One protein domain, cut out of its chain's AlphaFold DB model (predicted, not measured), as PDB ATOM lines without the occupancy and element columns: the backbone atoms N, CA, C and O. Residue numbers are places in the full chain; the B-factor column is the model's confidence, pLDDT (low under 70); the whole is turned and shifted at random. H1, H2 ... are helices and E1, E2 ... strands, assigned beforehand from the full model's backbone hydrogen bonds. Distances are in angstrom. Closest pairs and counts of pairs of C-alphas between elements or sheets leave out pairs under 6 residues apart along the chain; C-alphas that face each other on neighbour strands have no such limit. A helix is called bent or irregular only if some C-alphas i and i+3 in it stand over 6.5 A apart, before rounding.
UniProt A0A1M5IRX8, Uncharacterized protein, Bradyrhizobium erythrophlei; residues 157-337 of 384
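AT A GLANCE: This is residues 157 to 337 of the 384 residues of an uncharacterized protein of Bradyrhizobium erythrophlei (UniProt A0A1M5IRX8). A long hairpin of two strands, E1 and E2, reaches out as an arm from a body built on a small three-stranded sheet, with H1, H4 and H6 packed on it. Away from the sheet, H2 sits between H3 and H5. The printed part has 181 residues, with named elements in the order H1 E1 E2 H2 H3 H4 E3 H5 E4 H6 E5; the class is mixed, helices and strands. The sheet's order is E3 E4 E5, antiparallel. The whole is loose, with a radius of gyration of the C-alphas of 19.6 A and spans of 69 by 36 by 27 A, the arm making the length.

HOW THE PARTS SIT: H1, residues 157 to 162, is on the sheet of E3, residues 246 to 250, E4, residues 287 to 291, and E5, residues 331 to 334; its closest C-alphas to E3 are those of Tyr 161 and Ile 248, 4.7 A. E1, residues 167 to 182, and E2, residues 185 to 200, form an antiparallel hairpin at 173 degrees, with N 170 and O 197 within hydrogen-bond range at 2.8 A. H2, residues 203 to 212, touches H3, residues 216 to 222, about perpendicular at 74 degrees, closest at the C-alphas of Ala 209 and Met 216, 5.3 A. H2 also touches H5, residues 255 to 260, closest at the C-alphas of Ala 208 and Arg 257, 5.7 A. H4, residues 226 to 241, is on the same face of the sheet as H1, over E5 at a height of 8.4 A; H4 and the sheet make two layers, a helix on one face of a sheet. In the sheet, N 249 of E3 and O 288 of E4 are within hydrogen-bond range at 2.9 A, and N 332 of E5 and O 287 of E4 are within hydrogen-bond range at 2.8 A. H6, residues 297 to 318, is over E4 at a height of 7.3 A and touches H4 at a steep tilt of 61 degrees, closest at the C-alphas of Lys 231 and Phe 318, 5.6 A. Every O i to N i+4 pair is within hydrogen-bond range in H1, H3, H4 and H5; in H2 it is 5 of 6, in H6 15 of 18.

IN THESE COORDINATES: H1 begins at C-alpha 157, (-52.319, -49.436, -71.691). E1 spans 42.0 A and bends by 56 degrees at residue 179; E2 spans 44.4 A, H4 22.7 A. H6, 28.0 A, is irregular, C-alphas 313 and 316 being 7.5 A apart, with a kink of 50 degrees near residue 312. E5 ends at C-alpha 334, (-50.221, -63.695, -78.557).

THE WHOLE: The C-alphas of Arg 184 and Ser 227 are the two farthest apart, 69.4 A. The printed part has no cut. The links H5 to E4, 26 residues, and H6 to E5, 12 residues, are long. The mean pLDDT of the printed part is 93.0, and no printed residue is under 70.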
ATOM      1  N   LEU A 157     -51.320 -48.862 -70.784       98.31
ATOM      2  CA  LEU A 157     -52.319 -49.436 -71.691       98.31
ATOM      3  C   LEU A 157     -53.665 -48.702 -71.598       98.31
ATOM      4  O   LEU A 157     -54.343 -48.533 -72.613       98.31
ATOM      5  N   TRP A 158     -54.021 -48.198 -70.416       97.94
ATOM      6  CA  TRP A 158     -55.176 -47.332 -70.214       97.94
ATOM      7  C   TRP A 158     -55.041 -45.977 -70.917       97.94
ATOM      8  O   TRP A 158     -55.967 -45.583 -71.621       97.94
ATOM      9  N   ALA A 159     -53.895 -45.296 -70.826       98.00
ATOM     10  CA  ALA A 159     -53.651 -44.048 -71.554       98.00
ATOM     11  C   ALA A 159     -53.698 -44.257 -73.082       98.00
ATOM     12  O   ALA A 159     -54.346 -43.490 -73.803       98.00
ATOM     13  N   ILE A 160     -53.094 -45.347 -73.578       97.94
ATOM     14  CA  ILE A 160     -53.181 -45.767 -74.987       97.94
ATOM     15  C   ILE A 160     -54.636 -46.045 -75.400       97.94
ATOM     16  O   ILE A 160     -55.057 -45.697 -76.509       97.94
ATOM     17  N   TYR A 161     -55.433 -46.648 -74.521       97.69
ATOM     18  CA  TYR A 161     -56.851 -46.880 -74.758       97.69
ATOM     19  C   TYR A 161     -57.666 -45.573 -74.762       97.69
ATOM     20  O   TYR A 161     -58.437 -45.350 -75.699       97.69
ATOM     21  N   GLN A 162     -57.492 -44.693 -73.774       96.00
ATOM     22  CA  GLN A 162     -58.258 -43.448 -73.634       96.00
ATOM     23  C   GLN A 162     -58.014 -42.470 -74.785       96.00
ATOM     24  O   GLN A 162     -58.970 -41.897 -75.303       96.00
ATOM     25  N   ARG A 163     -56.763 -42.311 -75.239       94.75
ATOM     26  CA  ARG A 163     -56.421 -41.380 -76.332       94.75
ATOM     27  C   ARG A 163     -56.950 -41.794 -77.708       94.75
ATOM     28  O   ARG A 163     -56.832 -41.032 -78.664       94.75
ATOM     29  N   THR A 164     -57.474 -43.013 -77.839       95.31
ATOM     30  CA  THR A 164     -57.852 -43.598 -79.131       95.31
ATOM     31  C   THR A 164     -59.337 -43.379 -79.423       95.31
ATOM     32  O   THR A 164     -60.166 -43.971 -78.720       95.31
ATOM     33  N   PRO A 165     -59.703 -42.615 -80.474       91.69
ATOM     34  CA  PRO A 165     -61.098 -42.439 -80.872       91.69
ATOM     35  C   PRO A 165     -61.762 -43.785 -81.179       91.69
ATOM     36  O   PRO A 165     -61.216 -44.597 -81.927       91.69
ATOM     37  N   LYS A 166     -62.954 -44.018 -80.625       90.81
ATOM     38  CA  LYS A 166     -63.742 -45.251 -80.814       90.81
ATOM     39  C   LYS A 166     -64.735 -45.118 -81.974       90.81
ATOM     40  O   LYS A 166     -65.852 -45.621 -81.920       90.81
ATOM     41  N   GLU A 167     -64.309 -44.419 -83.020       84.12
ATOM     42  CA  GLU A 167     -65.087 -44.145 -84.225       84.12
ATOM     43  C   GLU A 167     -65.086 -45.375 -85.145       84.12
ATOM     44  O   GLU A 167     -64.014 -45.832 -85.554       84.12
ATOM     45  N   ASP A 168     -66.254 -45.856 -85.572       74.94
ATOM     46  CA  ASP A 168     -66.336 -46.798 -86.695       74.94
ATOM     47  C   ASP A 168     -67.503 -46.504 -87.653       74.94
ATOM     48  O   ASP A 168     -68.428 -45.763 -87.331       74.94
ATOM     49  N   THR A 169     -67.435 -47.040 -88.873       77.44
ATOM     50  CA  THR A 169     -68.343 -46.703 -89.971       77.44
ATOM     51  C   THR A 169     -69.461 -47.740 -90.114       77.44
ATOM     52  O   THR A 169     -69.279 -48.808 -90.708       77.44
ATOM     53  N   ILE A 170     -70.668 -47.409 -89.656       80.31
ATOM     54  CA  ILE A 170     -71.850 -48.267 -89.798       80.31
ATOM     55  C   ILE A 170     -72.527 -48.154 -91.164       80.31
ATOM     56  O   ILE A 170     -72.486 -47.133 -91.852       80.31
ATOM     57  N   LYS A 171     -73.225 -49.230 -91.534       81.56
ATOM     58  CA  LYS A 171     -74.109 -49.309 -92.701       81.56
ATOM     59  C   LYS A 171     -75.550 -49.037 -92.271       81.56
ATOM     60  O   LYS A 171     -76.228 -49.935 -91.784       81.56
ATOM     61  N   VAL A 172     -76.026 -47.815 -92.495       84.50
ATOM     62  CA  VAL A 172     -77.429 -47.432 -92.287       84.50
ATOM     63  C   VAL A 172     -78.222 -47.711 -93.562       84.50
ATOM     64  O   VAL A 172     -77.894 -47.187 -94.627       84.50
ATOM     65  N   GLU A 173     -79.282 -48.515 -93.477       85.00
ATOM     66  CA  GLU A 173     -80.217 -48.690 -94.592       85.00
ATOM     67  C   GLU A 173     -81.296 -47.606 -94.600       85.00
ATOM     68  O   GLU A 173     -82.148 -47.540 -93.717       85.00
ATOM     69  N   GLU A 174     -81.320 -46.796 -95.655       88.75
ATOM     70  CA  GLU A 174     -82.363 -45.804 -95.885       88.75
ATOM     71  C   GLU A 174     -83.339 -46.290 -96.967       88.75
ATOM     72  O   GLU A 174     -82.956 -46.570 -98.107       88.75
ATOM     73  N   ARG A 175     -84.630 -46.394 -96.636       88.00
ATOM     74  CA  ARG A 175     -85.680 -46.809 -97.581       88.00
ATOM     75  C   ARG A 175     -86.284 -45.590 -98.276       88.00
ATOM     76  O   ARG A 175     -87.157 -44.929 -97.723       88.00
ATOM     77  N   ARG A 176     -85.873 -45.319 -99.518       89.81
ATOM     78  CA  ARG A 176     -86.410 -44.209-100.329       89.81
ATOM     79  C   ARG A 176     -87.414 -44.714-101.364       89.81
ATOM     80  O   ARG A 176     -87.165 -45.692-102.072       89.81
ATOM     81  N   ARG A 177     -88.549 -44.021-101.501       87.25
ATOM     82  CA  ARG A 177     -89.503 -44.247-102.600       87.25
ATOM     83  C   ARG A 177     -88.951 -43.610-103.873       87.25
ATOM     84  O   ARG A 177     -88.814 -42.395-103.946       87.25
ATOM     85  N   VAL A 178     -88.649 -44.424-104.879       88.25
ATOM     86  CA  VAL A 178     -88.113 -43.987-106.175       88.25
ATOM     87  C   VAL A 178     -89.091 -44.294-107.304       88.25
ATOM     88  O   VAL A 178     -89.620 -45.399-107.413       88.25
ATOM     89  N   THR A 179     -89.331 -43.312-108.168       86.38
ATOM     90  CA  THR A 179     -90.198 -43.476-109.341       86.38
ATOM     91  C   THR A 179     -89.398 -44.060-110.500       86.38
ATOM     92  O   THR A 179     -88.569 -43.381-111.100       86.38
ATOM     93  N   VAL A 180     -89.672 -45.315-110.848       86.00
ATOM     94  CA  VAL A 180     -89.003 -46.047-111.930       86.00
ATOM     95  C   VAL A 180     -89.942 -46.134-113.137       86.00
ATOM     96  O   VAL A 180     -91.116 -46.482-112.997       86.00
ATOM     97  N   LYS A 181     -89.463 -45.837-114.353       85.56
ATOM     98  CA  LYS A 181     -90.233 -46.115-115.580       85.56
ATOM     99  C   LYS A 181     -90.107 -47.599-115.939       85.56
ATOM    100  O   LYS A 181     -89.010 -48.067-116.223       85.56
ATOM    101  N   LYS A 182     -91.230 -48.321-116.012       82.44
ATOM    102  CA  LYS A 182     -91.304 -49.709-116.504       82.44
ATOM    103  C   LYS A 182     -92.395 -49.794-117.571       82.44
ATOM    104  O   LYS A 182     -93.544 -49.463-117.303       82.44
ATOM    105  N   ARG A 183     -92.036 -50.212-118.795       72.06
ATOM    106  CA  ARG A 183     -92.953 -50.328-119.957       72.06
ATOM    107  C   ARG A 183     -93.850 -49.083-120.145       72.06
ATOM    108  O   ARG A 183     -95.072 -49.167-120.085       72.06
ATOM    109  N   ARG A 184     -93.227 -47.910-120.331       73.62
ATOM    110  CA  ARG A 184     -93.852 -46.570-120.474       73.62
ATOM    111  C   ARG A 184     -94.665 -46.044-119.268       73.62
ATOM    112  O   ARG A 184     -94.848 -44.833-119.193       73.62
ATOM    113  N   LYS A 185     -95.062 -46.867-118.290       74.69
ATOM    114  CA  LYS A 185     -95.711 -46.415-117.041       74.69
ATOM    115  C   LYS A 185     -94.672 -46.020-115.974       74.69
ATOM    116  O   LYS A 185     -93.606 -46.631-115.879       74.69
ATOM    117  N   LYS A 186     -94.972 -44.984-115.179       85.50
ATOM    118  CA  LYS A 186     -94.212 -44.613-113.968       85.50
ATOM    119  C   LYS A 186     -94.708 -45.479-112.804       85.50
ATOM    120  O   LYS A 186     -95.911 -45.532-112.578       85.50
ATOM    121  N   VAL A 187     -93.806 -46.142-112.083       86.69
ATOM    122  CA  VAL A 187     -94.123 -46.978-110.913       86.69
ATOM    123  C   VAL A 187     -93.232 -46.554-109.753       86.69
ATOM    124  O   VAL A 187     -92.010 -46.547-109.888       86.69
ATOM    125  N   THR A 188     -93.825 -46.207-108.614       87.88
ATOM    126  CA  THR A 188     -93.071 -45.858-107.404       87.88
ATOM    127  C   THR A 188     -92.729 -47.123-106.629       87.88
ATOM    128  O   THR A 188     -93.623 -47.815-106.151       87.88
ATOM    129  N   VAL A 189     -91.437 -47.414-106.494       89.19
ATOM    130  CA  VAL A 189     -90.900 -48.591-105.799       89.19
ATOM    131  C   VAL A 189     -90.106 -48.122-104.584       89.19
ATOM    132  O   VAL A 189     -89.345 -47.161-104.675       89.19
ATOM    133  N   THR A 190     -90.255 -48.786-103.441       89.56
ATOM    134  CA  THR A 190     -89.373 -48.561-102.288       89.56
ATOM    135  C   THR A 190     -88.054 -49.282-102.533       89.56
ATOM    136  O   THR A 190     -88.045 -50.497-102.720       89.56
ATOM    137  N   LYS A 191     -86.940 -48.547-102.545       89.25
ATOM    138  CA  LYS A 191     -85.589 -49.095-102.696       89.25
ATOM    139  C   LYS A 191     -84.773 -48.777-101.443       89.25
ATOM    140  O   LYS A 191     -84.816 -47.647-100.957       89.25
ATOM    141  N   SER A 192     -84.050 -49.765-100.924       85.00
ATOM    142  CA  SER A 192     -83.048 -49.562 -99.877       85.00
ATOM    143  C   SER A 192     -81.766 -48.976-100.472       85.00
ATOM    144  O   SER A 192     -81.325 -49.353-101.561       85.00
ATOM    145  N   PHE A 193     -81.181 -48.031 -99.749       85.56
ATOM    146  CA  PHE A 193     -79.899 -47.405-100.040       85.56
ATOM    147  C   PHE A 193     -79.035 -47.526 -98.791       85.56
ATOM    148  O   PHE A 193     -79.408 -47.026 -97.735       85.56
ATOM    149  N   THR A 194     -77.888 -48.191 -98.894       85.56
ATOM    150  CA  THR A 194     -76.936 -48.263 -97.783       85.56
ATOM    151  C   THR A 194     -76.108 -46.982 -97.754       85.56
ATOM    152  O   THR A 194     -75.353 -46.713 -98.688       85.56
ATOM    153  N   ARG A 195     -76.245 -46.195 -96.686       84.94
ATOM    154  CA  ARG A 195     -75.375 -45.059 -96.372       84.94
ATOM    155  C   ARG A 195     -74.326 -45.511 -95.359       84.94
ATOM    156  O   ARG A 195     -74.658 -46.199 -94.398       84.94
ATOM    157  N   LEU A 196     -73.077 -45.117 -95.581       82.62
ATOM    158  CA  LEU A 196     -72.019 -45.241 -94.582       82.62
ATOM    159  C   LEU A 196     -72.060 -44.019 -93.660       82.62
ATOM    160  O   LEU A 196     -72.225 -42.894 -94.142       82.62
ATOM    161  N   VAL A 197     -71.983 -44.248 -92.352       81.88
ATOM    162  CA  VAL A 197     -72.069 -43.212 -91.314       81.88
ATOM    163  C   VAL A 197     -71.037 -43.528 -90.248       81.88
ATOM    164  O   VAL A 197     -71.020 -44.652 -89.760       81.88
ATOM    165  N   ASP A 198     -70.192 -42.566 -89.899       81.88
ATOM    166  CA  ASP A 198     -69.292 -42.718 -88.757       81.88
ATOM    167  C   ASP A 198     -70.090 -42.526 -87.456       81.88
ATOM    168  O   ASP A 198     -70.891 -41.597 -87.341       81.88
ATOM    169  N   GLU A 199     -69.903 -43.439 -86.506       83.56
ATOM    170  CA  GLU A 199     -70.581 -43.495 -85.208       83.56
ATOM    171  C   GLU A 199     -69.542 -43.719 -84.095       83.56
ATOM    172  O   GLU A 199     -68.516 -44.371 -84.315       83.56
ATOM    173  N   ASP A 200     -69.789 -43.158 -82.908       85.56
ATOM    174  CA  ASP A 200     -68.946 -43.365 -81.728       85.56
ATOM    175  C   ASP A 200     -69.411 -44.589 -80.922       85.56
ATOM    176  O   ASP A 200     -70.590 -44.745 -80.592       85.56
ATOM    177  N   PHE A 201     -68.458 -45.453 -80.578       85.31
ATOM    178  CA  PHE A 201     -68.677 -46.695 -79.849       85.31
ATOM    179  C   PHE A 201     -68.165 -46.707 -78.409       85.31
ATOM    180  O   PHE A 201     -68.291 -47.750 -77.761       85.31
ATOM    181  N   THR A 202     -67.682 -45.574 -77.879       86.25
ATOM    182  CA  THR A 202     -67.315 -45.413 -76.453       86.25
ATOM    183  C   THR A 202     -68.365 -45.984 -75.489       86.25
ATOM    184  O   THR A 202     -68.020 -46.693 -74.542       86.25
ATOM    185  N   TRP A 203     -69.656 -45.752 -75.759       90.75
ATOM    186  CA  TRP A 203     -70.776 -46.161 -74.898       90.75
ATOM    187  C   TRP A 203     -70.826 -47.665 -74.583       90.75
ATOM    188  O   TRP A 203     -71.377 -48.062 -73.552       90.75
ATOM    189  N   LYS A 204     -70.270 -48.516 -75.458       91.62
ATOM    190  CA  LYS A 204     -70.265 -49.975 -75.274       91.62
ATOM    191  C   LYS A 204     -69.368 -50.411 -74.112       91.62
ATOM    192  O   LYS A 204     -69.595 -51.488 -73.567       91.62
ATOM    193  N   ASP A 205     -68.319 -49.651 -73.790       92.88
ATOM    194  CA  ASP A 205     -67.393 -49.965 -72.692       92.88
ATOM    195  C   ASP A 205     -67.987 -49.524 -71.361       92.88
ATOM    196  O   ASP A 205     -68.142 -50.355 -70.469       92.88
ATOM    197  N   SER A 206     -68.432 -48.266 -71.275       94.62
ATOM    198  CA  SER A 206     -69.081 -47.712 -70.080       94.62
ATOM    199  C   SER A 206     -70.239 -48.592 -69.614       94.62
ATOM    200  O   SER A 206     -70.255 -49.037 -68.471       94.62
ATOM    201  N   LYS A 207     -71.146 -48.967 -70.527       95.88
ATOM    202  CA  LYS A 207     -72.317 -49.795 -70.201       95.88
ATOM    203  C   LYS A 207     -71.962 -51.207 -69.719       95.88
ATOM    204  O   LYS A 207     -72.732 -51.818 -68.978       95.88
ATOM    205  N   ALA A 208     -70.835 -51.759 -70.168       96.38
ATOM    206  CA  ALA A 208     -70.382 -53.080 -69.744       96.38
ATOM    207  C   ALA A 208     -69.642 -53.022 -68.399       96.38
ATOM    208  O   ALA A 208     -69.909 -53.852 -67.533       96.38
ATOM    209  N   ALA A 209     -68.811 -51.997 -68.188       97.25
ATOM    210  CA  ALA A 209     -68.154 -51.716 -66.914       97.25
ATOM    211  C   ALA A 209     -69.177 -51.421 -65.796       97.25
ATOM    212  O   ALA A 209     -69.136 -52.055 -64.743       97.25
ATOM    213  N   GLU A 210     -70.172 -50.564 -66.066       97.38
ATOM    214  CA  GLU A 210     -71.318 -50.299 -65.181       97.38
ATOM    215  C   GLU A 210     -72.053 -51.590 -64.800       97.38
ATOM    216  O   GLU A 210     -72.319 -51.837 -63.624       97.38
ATOM    217  N   LYS A 211     -72.346 -52.454 -65.782       97.00
ATOM    218  CA  LYS A 211     -73.009 -53.743 -65.542       97.00
ATOM    219  C   LYS A 211     -72.153 -54.700 -64.706       97.00
ATOM    220  O   LYS A 211     -72.713 -55.476 -63.933       97.00
ATOM    221  N   ALA A 212     -70.835 -54.670 -64.879       96.94
ATOM    222  CA  ALA A 212     -69.888 -55.456 -64.094       96.94
ATOM    223  C   ALA A 212     -69.650 -54.883 -62.682       96.94
ATOM    224  O   ALA A 212     -69.039 -55.559 -61.858       96.94
ATOM    225  N   GLY A 213     -70.117 -53.660 -62.392       97.81
ATOM    226  CA  GLY A 213     -69.827 -52.959 -61.139       97.81
ATOM    227  C   GLY A 213     -68.361 -52.530 -61.011       97.81
ATOM    228  O   GLY A 213     -67.860 -52.405 -59.897       97.81
ATOM    229  N   MET A 214     -67.666 -52.341 -62.137       97.56
ATOM    230  CA  MET A 214     -66.230 -52.052 -62.204       97.56
ATOM    231  C   MET A 214     -65.977 -50.653 -62.783       97.56
ATOM    232  O   MET A 214     -66.722 -50.217 -63.666       97.56
ATOM    233  N   PRO A 215     -64.908 -49.946 -62.373       97.44
ATOM    234  CA  PRO A 215     -64.459 -48.768 -63.103       97.44
ATOM    235  C   PRO A 215     -63.963 -49.180 -64.498       97.44
ATOM    236  O   PRO A 215     -63.500 -50.301 -64.717       97.44
ATOM    237  N   MET A 216     -64.052 -48.265 -65.469       95.75
ATOM    238  CA  MET A 216     -63.809 -48.603 -66.878       95.75
ATOM    239  C   MET A 216     -62.371 -49.088 -67.148       95.75
ATOM    240  O   MET A 216     -62.181 -49.925 -68.023       95.75
ATOM    241  N   MET A 217     -61.379 -48.630 -66.376       97.12
ATOM    242  CA  MET A 217     -59.998 -49.118 -66.467       97.12
ATOM    243  C   MET A 217     -59.882 -50.593 -66.060       97.12
ATOM    244  O   MET A 217     -59.348 -51.391 -66.830       97.12
ATOM    245  N   ASP A 218     -60.438 -50.973 -64.910       97.94
ATOM    246  CA  ASP A 218     -60.393 -52.352 -64.417       97.94
ATOM    247  C   ASP A 218     -61.164 -53.286 -65.358       97.94
ATOM    248  O   ASP A 218     -60.649 -54.329 -65.747       97.94
ATOM    249  N   TYR A 219     -62.347 -52.877 -65.834       98.25
ATOM    250  CA  TYR A 219     -63.084 -53.659 -66.830       98.25
ATOM    251  C   TYR A 219     -62.272 -53.850 -68.129       98.25
ATOM    252  O   TYR A 219     -62.044 -54.982 -68.552       98.25
ATOM    253  N   VAL A 220     -61.818 -52.763 -68.767       97.69
ATOM    254  CA  VAL A 220     -61.211 -52.803 -70.115       97.69
ATOM    255  C   VAL A 220     -59.790 -53.381 -70.108       97.69
ATOM    256  O   VAL A 220     -59.429 -54.134 -71.016       97.69
ATOM    257  N   ILE A 221     -58.977 -53.009 -69.117       98.25
ATOM    258  CA  ILE A 221     -57.561 -53.386 -69.015       98.25
ATOM    259  C   ILE A 221     -57.389 -54.561 -68.057       98.25
ATOM    260  O   ILE A 221     -56.791 -55.565 -68.438       98.25
ATOM    261  N   GLY A 222     -57.961 -54.498 -66.853       97.62
ATOM    262  CA  GLY A 222     -57.902 -55.586 -65.867       97.62
ATOM    263  C   GLY A 222     -58.513 -56.907 -66.354       97.62
ATOM    264  O   GLY A 222     -58.068 -57.974 -65.935       97.62
ATOM    265  N   GLY A 223     -59.453 -56.862 -67.304       98.00
ATOM    266  CA  GLY A 223     -60.019 -58.054 -67.941       98.00
ATOM    267  C   GLY A 223     -59.089 -58.797 -68.917       98.00
ATOM    268  O   GLY A 223     -59.379 -59.942 -69.277       98.00
ATOM    269  N   MET A 224     -57.972 -58.198 -69.347       98.56
ATOM    270  CA  MET A 224     -56.976 -58.870 -70.192       98.56
ATOM    271  C   MET A 224     -56.087 -59.835 -69.391       98.56
ATOM    272  O   MET A 224     -55.747 -59.581 -68.236       98.56
ATOM    273  N   ASP A 225     -55.641 -60.912 -70.041       98.19
ATOM    274  CA  ASP A 225     -54.665 -61.853 -69.487       98.19
ATOM    275  C   ASP A 225     -53.343 -61.148 -69.135       98.19
ATOM    276  O   ASP A 225     -52.789 -60.385 -69.930       98.19
ATOM    277  N   ARG A 226     -52.804 -61.434 -67.942       96.81
ATOM    278  CA  ARG A 226     -51.595 -60.789 -67.398       96.81
ATOM    279  C   ARG A 226     -50.366 -60.956 -68.298       96.81
ATOM    280  O   ARG A 226     -49.589 -60.015 -68.441       96.81
ATOM    281  N   SER A 227     -50.196 -62.118 -68.935       96.56
ATOM    282  CA  SER A 227     -49.076 -62.359 -69.857       96.56
ATOM    283  C   SER A 227     -49.268 -61.629 -71.189       96.56
ATOM    284  O   SER A 227     -48.309 -61.094 -71.746       96.56
ATOM    285  N   PHE A 228     -50.508 -61.549 -71.680       98.00
ATOM    286  CA  PHE A 228     -50.844 -60.792 -72.882       98.00
ATOM    287  C   PHE A 228     -50.686 -59.282 -72.669       98.00
ATOM    288  O   PHE A 228     -50.098 -58.628 -73.528       98.00
ATOM    289  N   LYS A 229     -51.095 -58.738 -71.513       96.94
ATOM    290  CA  LYS A 229     -50.861 -57.328 -71.150       96.94
ATOM    291  C   LYS A 229     -49.387 -56.946 -71.221       96.94
ATOM    292  O   LYS A 229     -49.061 -55.929 -71.822       96.94
ATOM    293  N   LEU A 230     -48.496 -57.770 -70.665       97.00
ATOM    294  CA  LEU A 230     -47.051 -57.518 -70.694       97.00
ATOM    295  C   LEU A 230     -46.497 -57.505 -72.131       97.00
ATOM    296  O   LEU A 230     -45.784 -56.580 -72.517       97.00
ATOM    297  N   LYS A 231     -46.878 -58.495 -72.951       98.25
ATOM    298  CA  LYS A 231     -46.517 -58.562 -74.380       98.25
ATOM    299  C   LYS A 231     -47.040 -57.341 -75.156       98.25
ATOM    300  O   LYS A 231     -46.319 -56.758 -75.967       98.25
ATOM    301  N   LEU A 232     -48.278 -56.920 -74.876       98.50
ATOM    302  CA  LEU A 232     -48.920 -55.760 -75.499       98.50
ATOM    303  C   LEU A 232     -48.230 -54.457 -75.096       98.50
ATOM    304  O   LEU A 232     -47.904 -53.660 -75.971       98.50
ATOM    305  N   PHE A 233     -47.927 -54.279 -73.809       98.12
ATOM    306  CA  PHE A 233     -47.160 -53.146 -73.298       98.12
ATOM    307  C   PHE A 233     -45.830 -52.987 -74.036       98.12
ATOM    308  O   PHE A 233     -45.599 -51.935 -74.627       98.12
ATOM    309  N   HIS A 234     -44.992 -54.028 -74.089       98.06
ATOM    310  CA  HIS A 234     -43.696 -53.932 -74.767       98.06
ATOM    311  C   HIS A 234     -43.837 -53.643 -76.268       98.06
ATOM    312  O   HIS A 234     -43.121 -52.789 -76.787       98.06
ATOM    313  N   THR A 235     -44.798 -54.285 -76.947       98.56
ATOM    314  CA  THR A 235     -45.060 -54.055 -78.380       98.56
ATOM    315  C   THR A 235     -45.466 -52.605 -78.656       98.56
ATOM    316  O   THR A 235     -44.933 -51.973 -79.568       98.56
ATOM    317  N   LEU A 236     -46.420 -52.065 -77.886       98.50
ATOM    318  CA  LEU A 236     -46.947 -50.719 -78.114       98.50
ATOM    319  C   LEU A 236     -45.968 -49.640 -77.641       98.50
ATOM    320  O   LEU A 236     -45.787 -48.656 -78.352       98.50
ATOM    321  N   HIS A 237     -45.256 -49.856 -76.534       98.00
ATOM    322  CA  HIS A 237     -44.191 -48.955 -76.102       98.00
ATOM    323  C   HIS A 237     -43.079 -48.868 -77.157       98.00
ATOM    324  O   HIS A 237     -42.682 -47.772 -77.541       98.00
ATOM    325  N   ALA A 238     -42.625 -49.994 -77.716       98.44
ATOM    326  CA  ALA A 238     -41.636 -49.984 -78.795       98.44
ATOM    327  C   ALA A 238     -42.158 -49.294 -80.076       98.44
ATOM    328  O   ALA A 238     -41.432 -48.508 -80.685       98.44
ATOM    329  N   ALA A 239     -43.425 -49.504 -80.449       98.31
ATOM    330  CA  ALA A 239     -44.050 -48.797 -81.573       98.31
ATOM    331  C   ALA A 239     -44.180 -47.278 -81.333       98.31
ATOM    332  O   ALA A 239     -44.110 -46.481 -82.271       98.31
ATOM    333  N   GLU A 240     -44.370 -46.861 -80.083       97.88
ATOM    334  CA  GLU A 240     -44.406 -45.458 -79.675       97.88
ATOM    335  C   GLU A 240     -43.025 -44.800 -79.739       97.88
ATOM    336  O   GLU A 240     -42.907 -43.728 -80.330       97.88
ATOM    337  N   GLN A 241     -41.977 -45.478 -79.259       97.94
ATOM    338  CA  GLN A 241     -40.584 -45.040 -79.431       97.94
ATOM    339  C   GLN A 241     -40.174 -44.981 -80.919       97.94
ATOM    340  O   GLN A 241     -39.356 -44.153 -81.308       97.94
ATOM    341  N   ALA A 242     -40.795 -45.798 -81.781       97.81
ATOM    342  CA  ALA A 242     -40.666 -45.720 -83.239       97.81
ATOM    343  C   ALA A 242     -41.520 -44.605 -83.899       97.81
ATOM    344  O   ALA A 242     -41.568 -44.513 -85.127       97.81
ATOM    345  N   GLY A 243     -42.216 -43.765 -83.122       97.69
ATOM    346  CA  GLY A 243     -42.994 -42.623 -83.621       97.69
ATOM    347  C   GLY A 243     -44.331 -42.978 -84.288       97.69
ATOM    348  O   GLY A 243     -44.903 -42.151 -85.000       97.69
ATOM    349  N   LEU A 244     -44.854 -44.193 -84.085       98.19
ATOM    350  CA  LEU A 244     -46.049 -44.693 -84.789       98.19
ATOM    351  C   LEU A 244     -47.380 -44.336 -84.103       98.19
ATOM    352  O   LEU A 244     -48.448 -44.607 -84.661       98.19
ATOM    353  N   SER A 245     -47.325 -43.741 -82.906       97.94
ATOM    354  CA  SER A 245     -48.473 -43.322 -82.080       97.94
ATOM    355  C   SER A 245     -49.581 -44.393 -82.000       97.94
ATOM    356  O   SER A 245     -50.676 -44.193 -82.540       97.94
ATOM    357  N   PRO A 246     -49.321 -45.557 -81.375       98.25
ATOM    358  CA  PRO A 246     -50.296 -46.641 -81.285       98.25
ATOM    359  C   PRO A 246     -51.521 -46.271 -80.441       98.25
ATOM    360  O   PRO A 246     -51.489 -45.369 -79.603       98.25
ATOM    361  N   GLY A 247     -52.613 -46.996 -80.642       97.94
ATOM    362  CA  GLY A 247     -53.885 -46.777 -79.977       97.94
ATOM    363  C   GLY A 247     -54.717 -48.051 -79.910       97.94
ATOM    364  O   GLY A 247     -54.708 -48.836 -80.853       97.94
ATOM    365  N   ILE A 248     -55.443 -48.263 -78.811       98.00
ATOM    366  CA  ILE A 248     -56.307 -49.439 -78.629       98.00
ATOM    367  C   ILE A 248     -57.768 -49.030 -78.864       98.00
ATOM    368  O   ILE A 248     -58.316 -48.188 -78.146       98.00
ATOM    369  N   THR A 249     -58.422 -49.632 -79.859       95.25
ATOM    370  CA  THR A 249     -59.864 -49.458 -80.118       95.25
ATOM    371  C   THR A 249     -60.713 -50.435 -79.312       95.25
ATOM    372  O   THR A 249     -61.808 -50.071 -78.894       95.25
ATOM    373  N   SER A 250     -60.212 -51.634 -79.009       94.69
ATOM    374  CA  SER A 250     -60.863 -52.568 -78.082       94.69
ATOM    375  C   SER A 250     -59.833 -53.432 -77.366       94.69
ATOM    376  O   SER A 250     -58.991 -54.037 -78.015       94.69
ATOM    377  N   ALA A 251     -59.934 -53.549 -76.045       96.56
ATOM    378  CA  ALA A 251     -59.174 -54.516 -75.252       96.56
ATOM    379  C   ALA A 251     -60.115 -55.645 -74.806       96.56
ATOM    380  O   ALA A 251     -60.677 -56.325 -75.673       96.56
ATOM    381  N   PHE A 252     -60.340 -55.809 -73.497       97.94
ATOM    382  CA  PHE A 252     -61.264 -56.801 -72.963       97.94
ATOM    383  C   PHE A 252     -62.695 -56.637 -73.506       97.94
ATOM    384  O   PHE A 252     -63.204 -55.523 -73.679       97.94
ATOM    385  N   ARG A 253     -63.361 -57.766 -73.781       95.19
ATOM    386  CA  ARG A 253     -64.791 -57.821 -74.120       95.19
ATOM    387  C   ARG A 253     -65.438 -59.053 -73.498       95.19
ATOM    388  O   ARG A 253     -65.172 -60.165 -73.949       95.19
ATOM    389  N   ASP A 254     -66.312 -58.837 -72.519       96.12
ATOM    390  CA  ASP A 254     -67.151 -59.891 -71.945       96.12
ATOM    391  C   ASP A 254     -68.340 -60.254 -72.853       96.12
ATOM    392  O   ASP A 254     -68.659 -59.564 -73.829       96.12
ATOM    393  N   ASP A 255     -69.044 -61.326 -72.488       96.50
ATOM    394  CA  ASP A 255     -70.253 -61.797 -73.164       96.50
ATOM    395  C   ASP A 255     -71.312 -60.688 -73.299       96.50
ATOM    396  O   ASP A 255     -71.952 -60.565 -74.347       96.50
ATOM    397  N   TYR A 256     -71.498 -59.832 -72.285       96.06
ATOM    398  CA  TYR A 256     -72.474 -58.748 -72.382       96.06
ATOM    399  C   TYR A 256     -72.084 -57.721 -73.448       96.06
ATOM    400  O   TYR A 256     -72.887 -57.447 -74.347       96.06
ATOM    401  N   ARG A 257     -70.854 -57.197 -73.407       94.19
ATOM    402  CA  ARG A 257     -70.323 -56.268 -74.414       94.19
ATOM    403  C   ARG A 257     -70.349 -56.865 -75.822       94.19
ATOM    404  O   ARG A 257     -70.721 -56.187 -76.781       94.19
ATOM    405  N   GLN A 258     -70.046 -58.156 -75.945       92.19
ATOM    406  CA  GLN A 258     -70.134 -58.899 -77.201       92.19
ATOM    407  C   GLN A 258     -71.589 -59.081 -77.680       92.19
ATOM    408  O   GLN A 258     -71.833 -59.167 -78.888       92.19
ATOM    409  N   SER A 259     -72.573 -59.129 -76.773       91.62
ATOM    410  CA  SER A 259     -74.001 -59.249 -77.112       91.62
ATOM    411  C   SER A 259     -74.597 -57.960 -77.690       91.62
ATOM    412  O   SER A 259     -75.385 -58.037 -78.632       91.62
ATOM    413  N   ILE A 260     -74.179 -56.790 -77.186       89.50
ATOM    414  CA  ILE A 260     -74.657 -55.464 -77.624       89.50
ATOM    415  C   ILE A 260     -73.903 -54.915 -78.846       89.50
ATOM    416  O   ILE A 260     -74.322 -53.924 -79.443       89.50
ATOM    417  N   ALA A 261     -72.794 -55.547 -79.236       83.88
ATOM    418  CA  ALA A 261     -72.090 -55.233 -80.471       83.88
ATOM    419  C   ALA A 261     -72.878 -55.706 -81.707       83.88
ATOM    420  O   ALA A 261     -73.374 -56.832 -81.769       83.88
ATOM    421  N   SER A 262     -72.942 -54.851 -82.726       77.00
ATOM    422  CA  SER A 262     -73.432 -55.151 -84.073       77.00
ATOM    423  C   SER A 262     -72.258 -55.358 -85.044       77.00
ATOM    424  O   SER A 262     -71.118 -55.027 -84.727       77.00
ATOM    425  N   GLY A 263     -72.528 -55.905 -86.236       74.75
ATOM    426  CA  GLY A 263     -71.516 -56.106 -87.284       74.75
ATOM    427  C   GLY A 263     -70.870 -57.496 -87.289       74.75
ATOM    428  O   GLY A 263     -71.470 -58.476 -86.840       74.75
ATOM    429  N   LEU A 264     -69.663 -57.592 -87.861       71.06
ATOM    430  CA  LEU A 264     -68.873 -58.825 -87.876       71.06
ATOM    431  C   LEU A 264     -68.389 -59.106 -86.448       71.06
ATOM    432  O   LEU A 264     -67.568 -58.366 -85.920       71.06
ATOM    433  N   LYS A 265     -68.903 -60.162 -85.815       78.88
ATOM    434  CA  LYS A 265     -68.544 -60.502 -84.435       78.88
ATOM    435  C   LYS A 265     -68.532 -62.007 -84.208       78.88
ATOM    436  O   LYS A 265     -69.332 -62.739 -84.791       78.88
ATOM    437  N   ALA A 266     -67.642 -62.467 -83.330       81.56
ATOM    438  CA  ALA A 266     -67.669 -63.834 -82.822       81.56
ATOM    439  C   ALA A 266     -68.977 -64.122 -82.059       81.56
ATOM    440  O   ALA A 266     -69.643 -63.199 -81.574       81.56
ATOM    441  N   ALA A 267     -69.306 -65.411 -81.904       88.75
ATOM    442  CA  ALA A 267     -70.341 -65.847 -80.968       88.75
ATOM    443  C   ALA A 267     -70.069 -65.270 -79.570       88.75
ATOM    444  O   ALA A 267     -68.908 -65.113 -79.182       88.75
ATOM    445  N   THR A 268     -71.142 -64.924 -78.859       90.00
ATOM    446  CA  THR A 268     -71.119 -64.090 -77.649       90.00
ATOM    447  C   THR A 268     -70.119 -64.579 -76.598       90.00
ATOM    448  O   THR A 268     -69.335 -63.784 -76.098       90.00
ATOM    449  N   ASP A 269     -70.079 -65.891 -76.371       93.62
ATOM    450  CA  ASP A 269     -69.243 -66.612 -75.407       93.62
ATOM    451  C   ASP A 269     -67.800 -66.885 -75.879       93.62
ATOM    452  O   ASP A 269     -66.959 -67.293 -75.083       93.62
ATOM    453  N   ARG A 270     -67.475 -66.721 -77.173       94.19
ATOM    454  CA  ARG A 270     -66.266 -67.336 -77.786       94.19
ATOM    455  C   ARG A 270     -65.145 -66.381 -78.169       94.19
ATOM    456  O   ARG A 270     -64.090 -66.857 -78.608       94.19
ATOM    457  N   SER A 271     -65.378 -65.077 -78.045       93.50
ATOM    458  CA  SER A 271     -64.414 -64.029 -78.395       93.50
ATOM    459  C   SER A 271     -63.100 -64.201 -77.630       93.50
ATOM    460  O   SER A 271     -63.115 -64.387 -76.414       93.50
ATOM    461  N   TYR A 272     -61.957 -64.097 -78.314       96.38
ATOM    462  CA  TYR A 272     -60.648 -64.119 -77.648       96.38
ATOM    463  C   TYR A 272     -60.377 -62.862 -76.810       96.38
ATOM    464  O   TYR A 272     -59.494 -62.889 -75.965       96.38
ATOM    465  N   HIS A 273     -61.182 -61.806 -76.952       96.88
ATOM    466  CA  HIS A 273     -61.096 -60.615 -76.104       96.88
ATOM    467  C   HIS A 273     -61.573 -60.836 -74.663       96.88
ATOM    468  O   HIS A 273     -61.335 -59.970 -73.833       96.88
ATOM    469  N   GLY A 274     -62.257 -61.942 -74.347       96.62
ATOM    470  CA  GLY A 274     -62.810 -62.142 -73.000       96.62
ATOM    471  C   GLY A 274     -64.123 -62.915 -72.911       96.62
ATOM    472  O   GLY A 274     -64.822 -62.792 -71.907       96.62
ATOM    473  N   GLY A 275     -64.486 -63.696 -73.933       96.38
ATOM    474  CA  GLY A 275     -65.690 -64.525 -73.884       96.38
ATOM    475  C   GLY A 275     -65.598 -65.610 -72.804       96.38
ATOM    476  O   GLY A 275     -64.522 -66.160 -72.547       96.38
ATOM    477  N   SER A 276     -66.722 -65.957 -72.185       96.69
ATOM    478  CA  SER A 276     -66.809 -66.924 -71.083       96.69
ATOM    479  C   SER A 276     -66.253 -68.314 -71.429       96.69
ATOM    480  O   SER A 276     -65.588 -68.930 -70.597       96.69
ATOM    481  N   PHE A 277     -66.377 -68.774 -72.681       96.00
ATOM    482  CA  PHE A 277     -65.765 -70.021 -73.170       96.00
ATOM    483  C   PHE A 277     -64.220 -69.987 -73.164       96.00
ATOM    484  O   PHE A 277     -63.564 -71.022 -73.295       96.00
ATOM    485  N   ARG A 278     -63.613 -68.800 -73.039       94.38
ATOM    486  CA  ARG A 278     -62.160 -68.590 -72.909       94.38
ATOM    487  C   ARG A 278     -61.699 -68.375 -71.464       94.38
ATOM    488  O   ARG A 278     -60.496 -68.286 -71.253       94.38
ATOM    489  N   GLY A 279     -62.624 -68.328 -70.502       96.50
ATOM    490  CA  GLY A 279     -62.363 -68.025 -69.090       96.50
ATOM    491  C   GLY A 279     -62.973 -66.701 -68.615       96.50
ATOM    492  O   GLY A 279     -63.053 -66.471 -67.413       96.50
ATOM    493  N   GLY A 280     -63.466 -65.854 -69.526       97.00
ATOM    494  CA  GLY A 280     -64.084 -64.578 -69.162       97.00
ATOM    495  C   GLY A 280     -63.067 -63.515 -68.734       97.00
ATOM    496  O   GLY A 280     -62.010 -63.355 -69.348       97.00
ATOM    497  N   TYR A 281     -63.401 -62.771 -67.677       98.06
ATOM    498  CA  TYR A 281     -62.549 -61.728 -67.098       98.06
ATOM    499  C   TYR A 281     -61.185 -62.281 -66.649       98.06
ATOM    500  O   TYR A 281     -61.086 -63.407 -66.160       98.06
ATOM    501  N   GLY A 282     -60.123 -61.501 -66.861       97.81
ATOM    502  CA  GLY A 282     -58.731 -61.900 -66.624       97.81
ATOM    503  C   GLY A 282     -58.154 -62.866 -67.669       97.81
ATOM    504  O   GLY A 282     -57.005 -63.270 -67.536       97.81
ATOM    505  N   HIS A 283     -58.926 -63.232 -68.701       98.00
ATOM    506  CA  HIS A 283     -58.529 -64.174 -69.758       98.00
ATOM    507  C   HIS A 283     -58.638 -63.565 -71.172       98.00
ATOM    508  O   HIS A 283     -58.662 -64.291 -72.170       98.00
ATOM    509  N   GLY A 284     -58.719 -62.233 -71.287       98.06
ATOM    510  CA  GLY A 284     -58.702 -61.540 -72.577       98.06
ATOM    511  C   GLY A 284     -57.335 -61.637 -73.262       98.06
ATOM    512  O   GLY A 284     -56.363 -61.051 -72.797       98.06
ATOM    513  N   LEU A 285     -57.268 -62.365 -74.376       98.06
ATOM    514  CA  LEU A 285     -56.060 -62.678 -75.154       98.06
ATOM    515  C   LEU A 285     -56.029 -61.964 -76.520       98.06
ATOM    516  O   LEU A 285     -55.320 -62.401 -77.424       98.06
ATOM    517  N   ALA A 286     -56.826 -60.908 -76.696       97.81
ATOM    518  CA  ALA A 286     -56.879 -60.143 -77.936       97.81
ATOM    519  C   ALA A 286     -57.123 -58.651 -77.686       97.81
ATOM    520  O   ALA A 286     -57.836 -58.274 -76.752       97.81
ATOM    521  N   ALA A 287     -56.548 -57.811 -78.549       98.12
ATOM    522  CA  ALA A 287     -56.755 -56.368 -78.559       98.12
ATOM    523  C   ALA A 287     -56.752 -55.828 -79.997       98.12
ATOM    524  O   ALA A 287     -55.911 -56.215 -80.803       98.12
ATOM    525  N   ASP A 288     -57.663 -54.908 -80.296       97.12
ATOM    526  CA  ASP A 288     -57.771 -54.231 -81.586       97.12
ATOM    527  C   ASP A 288     -56.930 -52.948 -81.529       97.12
ATOM    528  O   ASP A 288     -57.186 -52.070 -80.695       97.12
ATOM    529  N   VAL A 289     -55.904 -52.849 -82.381       98.06
ATOM    530  CA  VAL A 289     -54.903 -51.770 -82.353       98.06
ATOM    531  C   VAL A 289     -54.835 -51.017 -83.680       98.06
ATOM    532  O   VAL A 289     -54.807 -51.606 -84.761       98.06
ATOM    533  N   VAL A 290     -54.766 -49.690 -83.584       97.31
ATOM    534  CA  VAL A 290     -54.673 -48.727 -84.692       97.31
ATOM    535  C   VAL A 290     -53.617 -47.659 -84.384       97.31
ATOM    536  O   VAL A 290     -53.080 -47.623 -83.281       97.31
ATOM    537  N   SER A 291     -53.309 -46.768 -85.326       97.62
ATOM    538  CA  SER A 291     -52.534 -45.551 -85.046       97.62
ATOM    539  C   SER A 291     -53.468 -44.360 -84.838       97.62
ATOM    540  O   SER A 291     -54.404 -44.145 -85.615       97.62
ATOM    541  N   VAL A 292     -53.188 -43.543 -83.821       97.00
ATOM    542  CA  VAL A 292     -53.881 -42.262 -83.600       97.00
ATOM    543  C   VAL A 292     -53.245 -41.101 -84.374       97.00
ATOM    544  O   VAL A 292     -53.800 -40.004 -84.382       97.00
ATOM    545  N   ASN A 293     -52.118 -41.323 -85.064       96.38
ATOM    546  CA  ASN A 293     -51.414 -40.274 -85.801       96.38
ATOM    547  C   ASN A 293     -52.243 -39.783 -87.003       96.38
ATOM    548  O   ASN A 293     -52.335 -40.442 -88.042       96.38
ATOM    549  N   GLY A 294     -52.842 -38.601 -86.861       93.50
ATOM    550  CA  GLY A 294     -53.523 -37.885 -87.933       93.50
ATOM    551  C   GLY A 294     -54.803 -37.189 -87.474       93.50
ATOM    552  O   GLY A 294     -55.692 -37.797 -86.880       93.50
ATOM    553  N   ALA A 295     -54.951 -35.913 -87.836       89.81
ATOM    554  CA  ALA A 295     -56.140 -35.124 -87.496       89.81
ATOM    555  C   ALA A 295     -57.451 -35.700 -88.076       89.81
ATOM    556  O   ALA A 295     -58.510 -35.573 -87.465       89.81
ATOM    557  N   THR A 296     -57.401 -36.372 -89.233       90.31
ATOM    558  CA  THR A 296     -58.580 -36.948 -89.904       90.31
ATOM    559  C   THR A 296     -58.548 -38.477 -89.904       90.31
ATOM    560  O   THR A 296     -57.474 -39.072 -90.000       90.31
ATOM    561  N   ARG A 297     -59.726 -39.121 -89.889       87.19
ATOM    562  CA  ARG A 297     -59.898 -40.588 -89.978       87.19
ATOM    563  C   ARG A 297     -59.111 -41.207 -91.144       87.19
ATOM    564  O   ARG A 297     -58.439 -42.215 -90.963       87.19
ATOM    565  N   ALA A 298     -59.099 -40.552 -92.308       90.06
ATOM    566  CA  ALA A 298     -58.322 -40.992 -93.470       90.06
ATOM    567  C   ALA A 298     -56.795 -40.947 -93.244       90.06
ATOM    568  O   ALA A 298     -56.092 -41.857 -93.672       90.06
ATOM    569  N   ARG A 299     -56.270 -39.924 -92.547       93.50
ATOM    570  CA  ARG A 299     -54.842 -39.866 -92.179       93.50
ATOM    571  C   ARG A 299     -54.500 -40.917 -91.121       93.50
ATOM    572  O   ARG A 299     -53.532 -41.643 -91.316       93.50
ATOM    573  N   ARG A 300     -55.342 -41.073 -90.086       94.75
ATOM    574  CA  ARG A 300     -55.205 -42.145 -89.080       94.75
ATOM    575  C   ARG A 300     -55.146 -43.525 -89.728       94.75
ATOM    576  O   ARG A 300     -54.320 -44.335 -89.331       94.75
ATOM    577  N   TRP A 301     -55.951 -43.778 -90.763       93.38
ATOM    578  CA  TRP A 301     -55.919 -45.046 -91.497       93.38
ATOM    579  C   TRP A 301     -54.570 -45.308 -92.196       93.38
ATOM    580  O   TRP A 301     -54.008 -46.389 -92.047       93.38
ATOM    581  N   VAL A 302     -53.992 -44.317 -92.885       96.12
ATOM    582  CA  VAL A 302     -52.666 -44.463 -93.527       96.12
ATOM    583  C   VAL A 302     -51.555 -44.699 -92.492       96.12
ATOM    584  O   VAL A 302     -50.683 -45.554 -92.686       96.12
ATOM    585  N   SER A 303     -51.605 -43.997 -91.358       97.44
ATOM    586  CA  SER A 303     -50.692 -44.232 -90.230       97.44
ATOM    587  C   SER A 303     -50.894 -45.622 -89.616       97.44
ATOM    588  O   SER A 303     -49.931 -46.296 -89.259       97.44
ATOM    589  N   THR A 304     -52.140 -46.091 -89.556       97.56
ATOM    590  CA  THR A 304     -52.517 -47.414 -89.041       97.56
ATOM    591  C   THR A 304     -51.960 -48.539 -89.911       97.56
ATOM    592  O   THR A 304     -51.375 -49.478 -89.382       97.56
ATOM    593  N   GLU A 305     -52.026 -48.419 -91.240       97.06
ATOM    594  CA  GLU A 305     -51.371 -49.375 -92.142       97.06
ATOM    595  C   GLU A 305     -49.846 -49.416 -91.963       97.06
ATOM    596  O   GLU A 305     -49.229 -50.459 -92.181       97.06
ATOM    597  N   SER A 306     -49.228 -48.293 -91.587       98.06
ATOM    598  CA  SER A 306     -47.788 -48.219 -91.301       98.06
ATOM    599  C   SER A 306     -47.448 -48.903 -89.972       98.06
ATOM    600  O   SER A 306     -46.544 -49.737 -89.933       98.06
ATOM    601  N   LEU A 307     -48.234 -48.644 -88.920       98.50
ATOM    602  CA  LEU A 307     -48.134 -49.337 -87.632       98.50
ATOM    603  C   LEU A 307     -48.308 -50.855 -87.786       98.50
ATOM    604  O   LEU A 307     -47.523 -51.621 -87.240       98.50
ATOM    605  N   TRP A 308     -49.293 -51.309 -88.560       98.31
ATOM    606  CA  TRP A 308     -49.521 -52.736 -88.796       98.31
ATOM    607  C   TRP A 308     -48.364 -53.423 -89.521       98.31
ATOM    608  O   TRP A 308     -47.997 -54.529 -89.139       98.31
ATOM    609  N   LYS A 309     -47.751 -52.770 -90.517       97.94
ATOM    610  CA  LYS A 309     -46.544 -53.293 -91.189       97.94
ATOM    611  C   LYS A 309     -45.362 -53.398 -90.226       97.94
ATOM    612  O   LYS A 309     -44.601 -54.355 -90.312       97.94
ATOM    613  N   TRP A 310     -45.225 -52.445 -89.303       98.44
ATOM    614  CA  TRP A 310     -44.207 -52.495 -88.255       98.44
ATOM    615  C   TRP A 310     -44.478 -53.632 -87.255       98.44
ATOM    616  O   TRP A 310     -43.575 -54.408 -86.959       98.44
ATOM    617  N   ILE A 311     -45.729 -53.816 -86.813       98.12
ATOM    618  CA  ILE A 311     -46.127 -54.937 -85.939       98.12
ATOM    619  C   ILE A 311     -45.923 -56.292 -86.637       98.12
ATOM    620  O   ILE A 311     -45.488 -57.238 -85.991       98.12
ATOM    621  N   ASP A 312     -46.173 -56.406 -87.943       96.81
ATOM    622  CA  ASP A 312     -45.901 -57.644 -88.692       96.81
ATOM    623  C   ASP A 312     -44.397 -57.962 -88.792       96.81
ATOM    624  O   ASP A 312     -44.029 -59.133 -88.888       96.81
ATOM    625  N   ALA A 313     -43.538 -56.937 -88.782       97.62
ATOM    626  CA  ALA A 313     -42.085 -57.085 -88.843       97.62
ATOM    627  C   ALA A 313     -41.453 -57.379 -87.470       97.62
ATOM    628  O   ALA A 313     -40.558 -58.217 -87.390       97.62
ATOM    629  N   HIS A 314     -41.932 -56.720 -86.408       97.75
ATOM    630  CA  HIS A 314     -41.304 -56.719 -85.079       97.75
ATOM    631  C   HIS A 314     -42.111 -57.437 -83.991       97.75
ATOM    632  O   HIS A 314     -41.564 -57.822 -82.963       97.75
ATOM    633  N   GLY A 315     -43.413 -57.667 -84.182       95.31
ATOM    634  CA  GLY A 315     -44.299 -58.215 -83.146       95.31
ATOM    635  C   GLY A 315     -43.844 -59.568 -82.591       95.31
ATOM    636  O   GLY A 315     -44.026 -59.838 -81.403       95.31
ATOM    637  N   THR A 316     -43.174 -60.394 -83.403       96.00
ATOM    638  CA  THR A 316     -42.628 -61.679 -82.946       96.00
ATOM    639  C   THR A 316     -41.529 -61.537 -81.896       96.00
ATOM    640  O   THR A 316     -41.379 -62.448 -81.087       96.00
ATOM    641  N   GLU A 317     -40.807 -60.413 -81.868       97.56
ATOM    642  CA  GLU A 317     -39.809 -60.091 -80.834       97.56
ATOM    643  C   GLU A 317     -40.480 -59.916 -79.458       97.56
ATOM    644  O   GLU A 317     -39.913 -60.278 -78.430       97.56
ATOM    645  N   PHE A 318     -41.730 -59.442 -79.449       97.50
ATOM    646  CA  PHE A 318     -42.540 -59.179 -78.255       97.50
ATOM    647  C   PHE A 318     -43.602 -60.258 -77.977       97.50
ATOM    648  O   PHE A 318     -44.394 -60.136 -77.042       97.50
ATOM    649  N   GLY A 319     -43.656 -61.320 -78.786       97.69
ATOM    650  CA  GLY A 319     -44.646 -62.388 -78.645       97.69
ATOM    651  C   GLY A 319     -46.061 -62.044 -79.135       97.69
ATOM    652  O   GLY A 319     -47.001 -62.749 -78.765       97.69
ATOM    653  N   ILE A 320     -46.234 -61.012 -79.971       98.00
ATOM    654  CA  ILE A 320     -47.517 -60.594 -80.567       98.00
ATOM    655  C   ILE A 320     -47.536 -60.791 -82.087       98.00
ATOM    656  O   ILE A 320     -46.528 -60.666 -82.774       98.00
ATOM    657  N   GLY A 321     -48.709 -61.095 -82.637       96.81
ATOM    658  CA  GLY A 321     -48.929 -61.097 -84.078       96.81
ATOM    659  C   GLY A 321     -50.396 -60.918 -84.450       96.81
ATOM    660  O   GLY A 321     -51.285 -60.935 -83.598       96.81
ATOM    661  N   ARG A 322     -50.653 -60.753 -85.751       96.06
ATOM    662  CA  ARG A 322     -51.989 -60.478 -86.298       96.06
ATOM    663  C   ARG A 322     -52.592 -61.732 -86.951       96.06
ATOM    664  O   ARG A 322     -52.189 -62.084 -88.061       96.06
ATOM    665  N   PRO A 323     -53.534 -62.450 -86.305       94.69
ATOM    666  CA  PRO A 323     -54.119 -63.673 -86.868       94.69
ATOM    667  C   PRO A 323     -55.004 -63.436 -88.105       94.69
ATOM    668  O   PRO A 323     -55.204 -64.367 -88.886       94.69
ATOM    669  N   TYR A 324     -55.530 -62.221 -88.311       92.19
ATOM    670  CA  TYR A 324     -56.591 -61.942 -89.289       92.19
ATOM    671  C   TYR A 324     -56.232 -60.880 -90.343       92.19
ATOM    672  O   TYR A 324     -57.090 -60.083 -90.713       92.19
ATOM    673  N   LEU A 325     -55.002 -60.905 -90.873       89.00
ATOM    674  CA  LEU A 325     -54.437 -59.909 -91.811       89.00
ATOM    675  C   LEU A 325     -55.413 -59.308 -92.851       89.00
ATOM    676  O   LEU A 325     -55.404 -58.097 -93.037       89.00
ATOM    677  N   ASP A 326     -56.248 -60.127 -93.506       84.31
ATOM    678  CA  ASP A 326     -57.192 -59.688 -94.558       84.31
ATOM    679  C   ASP A 326     -58.626 -59.391 -94.068       84.31
ATOM    680  O   ASP A 326     -59.451 -58.888 -94.833       84.31
ATOM    681  N   ARG A 327     -58.983 -59.807 -92.845       87.38
ATOM    682  CA  ARG A 327     -60.379 -59.852 -92.357       87.38
ATOM    683  C   ARG A 327     -60.635 -58.939 -91.174       87.38
ATOM    684  O   ARG A 327     -61.697 -58.332 -91.111       87.38
ATOM    685  N   ASP A 328     -59.675 -58.894 -90.263       91.44
ATOM    686  CA  ASP A 328     -59.682 -58.052 -89.077       91.44
ATOM    687  C   ASP A 328     -58.243 -57.561 -88.817       91.44
ATOM    688  O   ASP A 328     -57.543 -58.069 -87.939       91.44
ATOM    689  N   PRO A 329     -57.729 -56.641 -89.662       93.44
ATOM    690  CA  PRO A 329     -56.352 -56.165 -89.556       93.44
ATOM    691  C   PRO A 329     -55.966 -55.528 -88.199       93.44
ATOM    692  O   PRO A 329     -54.797 -55.672 -87.836       93.44
ATOM    693  N   PRO A 330     -56.857 -54.845 -87.442       95.62
ATOM    694  CA  PRO A 330     -56.534 -54.341 -86.105       95.62
ATOM    695  C   PRO A 330     -56.193 -55.424 -85.073       95.62
ATOM    696  O   PRO A 330     -55.478 -55.127 -84.117       95.62
ATOM    697  N   HIS A 331     -56.723 -56.642 -85.229       97.25
ATOM    698  CA  HIS A 331     -56.700 -57.678 -84.194       97.25
ATOM    699  C   HIS A 331     -55.276 -58.177 -83.922       97.25
ATOM    700  O   HIS A 331     -54.640 -58.801 -84.778       97.25
ATOM    701  N   LEU A 332     -54.796 -57.959 -82.698       98.06
ATOM    702  CA  LEU A 332     -53.552 -58.500 -82.155       98.06
ATOM    703  C   LEU A 332     -53.848 -59.663 -81.204       98.06
ATOM    704  O   LEU A 332     -54.757 -59.576 -80.381       98.06
ATOM    705  N   ALA A 333     -53.040 -60.719 -81.275       97.88
ATOM    706  CA  ALA A 333     -53.107 -61.887 -80.398       97.88
ATOM    707  C   ALA A 333     -51.688 -62.377 -80.031       97.88
ATOM    708  O   ALA A 333     -50.737 -62.118 -80.778       97.88
ATOM    709  N   PRO A 334     -51.508 -63.108 -78.916       98.00
ATOM    710  CA  PRO A 334     -50.221 -63.695 -78.557       98.00
ATOM    711  C   PRO A 334     -49.840 -64.827 -79.530       98.00
ATOM    712  O   PRO A 334     -50.679 -65.664 -79.876       98.00
ATOM    713  N   ILE A 335     -48.577 -64.879 -79.975       96.44
ATOM    714  CA  ILE A 335     -48.129 -65.823 -81.025       96.44
ATOM    715  C   ILE A 335     -48.072 -67.285 -80.568       96.44
ATOM    716  O   ILE A 335     -48.227 -68.206 -81.371       96.44
ATOM    717  N   ASP A 336     -47.876 -67.492 -79.271       94.75
ATOM    718  CA  ASP A 336     -47.991 -68.759 -78.547       94.75
ATOM    719  C   ASP A 336     -49.458 -69.132 -78.242       94.75
ATOM    720  O   ASP A 336     -49.757 -70.246 -77.805       94.75
ATOM    721  N   GLY A 337     -50.399 -68.228 -78.528       94.19
ATOM    722  CA  GLY A 337     -51.831 -68.421 -78.357       94.19
ATOM    723  C   GLY A 337     -52.468 -69.364 -79.383       94.19
ATOM    724  O   GLY A 337     -52.106 -69.426 -80.563       94.19
TER     725      GLY A 337